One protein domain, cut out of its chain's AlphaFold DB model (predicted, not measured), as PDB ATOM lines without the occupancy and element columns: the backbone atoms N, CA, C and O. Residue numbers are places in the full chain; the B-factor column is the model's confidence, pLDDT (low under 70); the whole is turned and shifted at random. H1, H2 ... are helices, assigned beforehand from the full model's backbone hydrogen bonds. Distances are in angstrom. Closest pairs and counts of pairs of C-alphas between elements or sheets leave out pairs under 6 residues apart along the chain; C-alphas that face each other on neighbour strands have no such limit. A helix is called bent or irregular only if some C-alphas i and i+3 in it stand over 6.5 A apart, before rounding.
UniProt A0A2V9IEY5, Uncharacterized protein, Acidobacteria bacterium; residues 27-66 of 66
ATOM      1  N   VAL A  27       0.222  -3.643 -21.982       88.00
ATOM      2  CA  VAL A  27       1.091  -3.776 -20.812       88.00
ATOM      3  C   VAL A  27       1.314  -5.264 -20.564       88.00
ATOM      4  O   VAL A  27       0.355  -6.033 -20.492       88.00
ATOM      5  N   ILE A  28       2.579  -5.667 -20.473       89.94
ATOM      6  CA  ILE A  28       2.959  -7.049 -20.173       89.94
ATOM      7  C   ILE A  28       2.952  -7.210 -18.653       89.94
ATOM      8  O   ILE A  28       3.521  -6.382 -17.942       89.94
ATOM      9  N   ASP A  29       2.293  -8.260 -18.163       92.75
ATOM     10  CA  ASP A  29       2.322  -8.607 -16.742       92.75
ATOM     11  C   ASP A  29       3.777  -8.881 -16.309       92.75
ATOM     12  O   ASP A  29       4.466  -9.644 -16.992       92.75
ATOM     13  N   PRO A  30       4.261  -8.301 -15.196       91.50
ATOM     14  CA  PRO A  30       5.623  -8.524 -14.719       91.50
ATOM     15  C   PRO A  30       6.010 -10.002 -14.594       91.50
ATOM     16  O   PRO A  30       7.129 -10.363 -14.930       91.50
ATOM     17  N   LYS A  31       5.080 -10.885 -14.211       93.81
ATOM     18  CA  LYS A  31       5.346 -12.330 -14.088       93.81
ATOM     19  C   LYS A  31       5.587 -13.009 -15.431       93.81
ATOM     20  O   LYS A  31       6.209 -14.061 -15.507       93.81
ATOM     21  N   VAL A  32       5.069 -12.436 -16.515       91.38
ATOM     22  CA  VAL A  32       5.356 -12.915 -17.873       91.38
ATOM     23  C   VAL A  32       6.774 -12.511 -18.280       91.38
ATOM     24  O   VAL A  32       7.406 -13.234 -19.050       91.38
ATOM     25  N   LEU A  33       7.300 -11.412 -17.728       92.12
ATOM     26  CA  LEU A  33       8.676 -10.982 -17.972       92.12
ATOM     27  C   LEU A  33       9.724 -11.866 -17.277       92.12
ATOM     28  O   LEU A  33      10.857 -11.929 -17.742       92.12
ATOM     29  N   ASP A  34       9.332 -12.628 -16.252       91.69
ATOM     30  CA  ASP A  34      10.192 -13.666 -15.658       91.69
ATOM     31  C   ASP A  34      10.556 -14.761 -16.680       91.69
ATOM     32  O   ASP A  34      11.590 -15.417 -16.565       91.69
ATOM     33  N   VAL A  35       9.703 -14.960 -17.693       94.00
ATOM     34  CA  VAL A  35       9.888 -15.955 -18.763       94.00
ATOM     35  C   VAL A  35      10.384 -15.308 -20.056       94.00
ATOM     36  O   VAL A  35      11.157 -15.918 -20.796       94.00
ATOM     37  N   PHE A  36       9.938 -14.084 -20.352       94.06
ATOM     38  CA  PHE A  36      10.292 -13.364 -21.571       94.06
ATOM     39  C   PHE A  36      11.014 -12.053 -21.247       94.06
ATOM     40  O   PHE A  36      10.405 -11.161 -20.669       94.06
ATOM     41  N   PRO A  37      12.261 -11.863 -21.697       88.56
ATOM     42  CA  PRO A  37      13.056 -10.699 -21.311       88.56
ATOM     43  C   PRO A  37      12.498  -9.364 -21.834       88.56
ATOM     44  O   PRO A  37      12.791  -8.317 -21.263       88.56
ATOM     45  N   ASP A  38      11.708  -9.374 -22.917       91.25
ATOM     46  CA  ASP A  38      11.135  -8.161 -23.498       91.25
ATOM     47  C   ASP A  38       9.863  -8.399 -24.339       91.25
ATOM     48  O   ASP A  38       9.456  -9.522 -24.660       91.25
ATOM     49  N   SER A  39       9.242  -7.289 -24.757       91.81
ATOM     50  CA  SER A  39       8.069  -7.298 -25.636       91.81
ATOM     51  C   SER A  39       8.336  -7.897 -27.016       91.81
ATOM     52  O   SER A  39       7.408  -8.380 -27.668       91.81
ATOM     53  N   THR A  40       9.581  -7.850 -27.495       93.56
ATOM     54  CA  THR A  40       9.949  -8.395 -28.807       93.56
ATOM     55  C   THR A  40       9.824  -9.910 -28.782       93.56
ATOM     56  O   THR A  40       9.153 -10.487 -29.641       93.56
ATOM     57  N   THR A  41      10.381 -10.531 -27.748       95.38
ATOM     58  CA  THR A  41      10.364 -11.972 -27.517       95.38
ATOM     59  C   THR A  41       8.931 -12.456 -27.320       95.38
ATOM     60  O   THR A  41       8.494 -13.366 -28.025       95.38
ATOM     61  N   VAL A  42       8.139 -11.773 -26.480       94.88
ATOM     62  CA  VAL A  42       6.705 -12.080 -26.305       94.88
ATOM     63  C   VAL A  42       5.969 -12.068 -27.647       94.88
ATOM     64  O   VAL A  42       5.258 -13.014 -27.994       94.88
ATOM     65  N   ASN A  43       6.154 -11.017 -28.446       94.56
ATOM     66  CA  ASN A  43       5.463 -10.880 -29.724       94.56
ATOM     67  C   ASN A  43       5.867 -11.959 -30.733       94.56
ATOM     68  O   ASN A  43       5.009 -12.458 -31.465       94.56
ATOM     69  N   GLN A  44       7.145 -12.328 -30.792       95.75
ATOM     70  CA  GLN A  44       7.620 -13.409 -31.655       95.75
ATOM     71  C   GLN A  44       6.987 -14.748 -31.259       95.75
ATOM     72  O   GLN A  44       6.431 -15.439 -32.119       95.75
ATOM     73  N   THR A  45       6.972 -15.073 -29.965       95.75
ATOM     74  CA  THR A  45       6.347 -16.299 -29.453       95.75
ATOM     75  C   THR A  45       4.850 -16.340 -29.753       95.75
ATOM     76  O   THR A  45       4.347 -17.332 -30.286       95.75
ATOM     77  N   LEU A  46       4.121 -15.250 -29.495       94.44
ATOM     78  CA  LEU A  46       2.686 -15.175 -29.784       94.44
ATOM     79  C   LEU A  46       2.387 -15.305 -31.284       94.44
ATOM     80  O   LEU A  46       1.396 -15.937 -31.657       94.44
ATOM     81  N   ARG A  47       3.242 -14.763 -32.162       96.19
ATOM     82  CA  ARG A  47       3.115 -14.932 -33.621       96.19
ATOM     83  C   ARG A  47       3.302 -16.384 -34.042       96.19
ATOM     84  O   ARG A  47       2.493 -16.875 -34.827       96.19
ATOM     85  N   ALA A  48       4.304 -17.069 -33.494       96.69
ATOM     86  CA  ALA A  48       4.531 -18.489 -33.751       96.69
ATOM     87  C   ALA A  48       3.348 -19.352 -33.271       96.69
ATOM     88  O   ALA A  48       2.947 -20.295 -33.949       96.69
ATOM     89  N   LEU A  49       2.729 -18.985 -32.142       96.69
ATOM     90  CA  LEU A  49       1.591 -19.708 -31.569       96.69
ATOM     91  C   LEU A  49       0.239 -19.370 -32.235       96.69
ATOM     92  O   LEU A  49      -0.723 -20.144 -32.154       96.69
ATOM     93  N   ALA A  50       0.148 -18.238 -32.936       96.50
ATOM     94  CA  ALA A  50      -1.094 -17.725 -33.513       96.50
ATOM     95  C   ALA A  50      -1.869 -18.721 -34.406       96.50
ATOM     96  O   ALA A  50      -3.102 -18.742 -34.313       96.50
ATOM     97  N   PRO A  51      -1.242 -19.564 -35.258       96.31
ATOM     98  CA  PRO A  51      -1.972 -20.545 -36.065       96.31
ATOM     99  C   PRO A  51      -2.757 -21.552 -35.214       96.31
ATOM    100  O   PRO A  51      -3.909 -21.878 -35.524       96.31
ATOM    101  N   VAL A  52      -2.166 -22.004 -34.105       96.25
ATOM    102  CA  VAL A  52      -2.784 -22.970 -33.188       96.25
ATOM    103  C   VAL A  52      -3.973 -22.333 -32.471       96.25
ATOM    104  O   VAL A  52      -5.071 -22.899 -32.481       96.25
ATOM    105  N   LEU A  53      -3.785 -21.123 -31.935       94.31
ATOM    106  CA  LEU A  53      -4.833 -20.365 -31.241       94.31
ATOM    107  C   LEU A  53      -6.020 -20.062 -32.165       94.31
ATOM    108  O   LEU A  53      -7.179 -20.251 -31.790       94.31
ATOM    109  N   ARG A  54      -5.755 -19.666 -33.418       93.81
ATOM    110  CA  ARG A  54      -6.804 -19.418 -34.424       93.81
ATOM    111  C   ARG A  54      -7.628 -20.670 -34.713       93.81
ATOM    112  O   ARG A  54      -8.857 -20.595 -34.800       93.81
ATOM    113  N   ARG A  55      -6.977 -21.833 -34.827       94.19
ATOM    114  CA  ARG A  55      -7.659 -23.115 -35.053       94.19
ATOM    115  C   ARG A  55      -8.572 -23.485 -33.886       94.19
ATOM    116  O   ARG A  55      -9.704 -23.912 -34.125       94.19
ATOM    117  N   GLN A  56      -8.110 -23.304 -32.651       92.44
ATOM    118  CA  GLN A  56      -8.916 -23.540 -31.450       92.44
ATOM    119  C   GLN A  56     -10.130 -22.606 -31.394       92.44
ATOM    120  O   GLN A  56     -11.255 -23.081 -31.232       92.44
ATOM    121  N   ARG A  57      -9.935 -21.303 -31.643       91.19
ATOM    122  CA  ARG A  57     -11.023 -20.311 -31.635       91.19
ATOM    123  C   ARG A  57     -12.124 -20.649 -32.641       91.19
ATOM    124  O   ARG A  57     -13.306 -20.574 -32.320       91.19
ATOM    125  N   ARG A  58     -11.745 -21.094 -33.845       89.56
ATOM    126  CA  ARG A  58     -12.704 -21.526 -34.873       89.56
ATOM    127  C   ARG A  58     -13.498 -22.763 -34.444       89.56
ATOM    128  O   ARG A  58     -14.695 -22.828 -34.702       89.56
ATOM    129  N   ARG A  59     -12.857 -23.740 -33.790       87.12
ATOM    130  CA  ARG A  59     -13.547 -24.930 -33.253       87.12
ATOM    131  C   ARG A  59     -14.536 -24.559 -32.149       87.12
ATOM    132  O   ARG A  59     -15.662 -25.041 -32.177       87.12
ATOM    133  N   ALA A  60     -14.143 -23.680 -31.228       85.44
ATOM    134  CA  ALA A  60     -15.022 -23.193 -30.167       85.44
ATOM    135  C   ALA A  60     -16.252 -22.461 -30.731       85.44
ATOM    136  O   ALA A  60     -17.369 -22.723 -30.302       85.44
ATOM    137  N   SER A  61     -16.062 -21.620 -31.754       85.06
ATOM    138  CA  SER A  61     -17.166 -20.934 -32.433       85.06
ATOM    139  C   SER A  61     -18.160 -21.907 -33.070       85.06
ATOM    140  O   SER A  61     -19.358 -21.702 -32.930       85.06
ATOM    141  N   LYS A  62     -17.683 -22.975 -33.728       81.00
ATOM    142  CA  LYS A  62     -18.553 -23.982 -34.362       81.00
ATOM    143  C   LYS A  62     -19.391 -24.775 -33.356       81.00
ATOM    144  O   LYS A  62     -20.527 -25.106 -33.659       81.00
ATOM    145  N   ARG A  63     -18.841 -25.069 -32.172       77.50
ATOM    146  CA  ARG A  63     -19.560 -25.772 -31.091       77.50
ATOM    147  C   ARG A  63     -20.652 -24.928 -30.436       77.50
ATOM    148  O   ARG A  63     -21.481 -25.486 -29.745       77.50
ATOM    149  N   ARG A  64     -20.605 -23.602 -30.586       73.19
ATOM    150  CA  ARG A  64     -21.572 -22.673 -29.981       73.19
ATOM    151  C   ARG A  64     -22.770 -22.385 -30.893       73.19
ATOM    152  O   ARG A  64     -23.754 -21.821 -30.441       73.19
ATOM    153  N   SER A  65     -22.647 -22.725 -32.173       71.69
ATOM    154  CA  SER A  65     -23.674 -22.583 -33.210       71.69
ATOM    155  C   SER A  65     -24.384 -23.904 -33.545       71.69
ATOM    156  O   SER A  65     -25.135 -23.944 -34.514       71.69
ATOM    157  N   ALA A  66     -24.091 -24.969 -32.798       55.31
ATOM    158  CA  ALA A  66     -24.725 -26.284 -32.867       55.31
ATOM    159  C   ALA A  66     -25.419 -26.544 -31.528       55.31
ATOM    160  O   ALA A  66     -26.485 -27.187 -31.549       55.31
TER     161      ALA A  66
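This is residues 27 to 66 of the 66 residues of an uncharacterized protein of Acidobacteria bacterium (UniProt A0A2V9IEY5). A short turn of helix, H1, comes first and sits near one end of a long bent helix, H2, whose far arm H2b sticks out alone. The whole is a rod spanning 42 by 18 by 14 A, and H2 makes its length. The printed part has 40 residues with two named helices, H1 then H2, and no named strand: all helix. It is extended, with a radius of gyration of the C-alphas of 14.1 A.

H1, residues 30 to 33, begins at C-alpha 30 (5.623, -8.524, -14.719). H2, residues 39 to 64, was assigned as one helix by its hydrogen bonds but is bent: C-alphas 48 and 51 are 7.2 A apart. Arm H2a, residues 39 to 48, is 14.3 A long; arm H2b, residues 51 to 64, is 20.6 A long and ends at C-alpha 64 (-21.572, -22.673, -29.981).

H1 and H2a are near each other, after a tight link. H1 and H2b are apart. H2a and H2b stand at a steep tilt of 62 degrees. In H2a and H2b every O i to N i+4 pair is within hydrogen-bond range; H1 is too short for such a pair.

The farthest C-alphas, of Pro 37 and Ala 66, are 42.5 A apart. Residues 46 to 66 stand free. The printed part has no cut; residue 66 is under pLDDT 70.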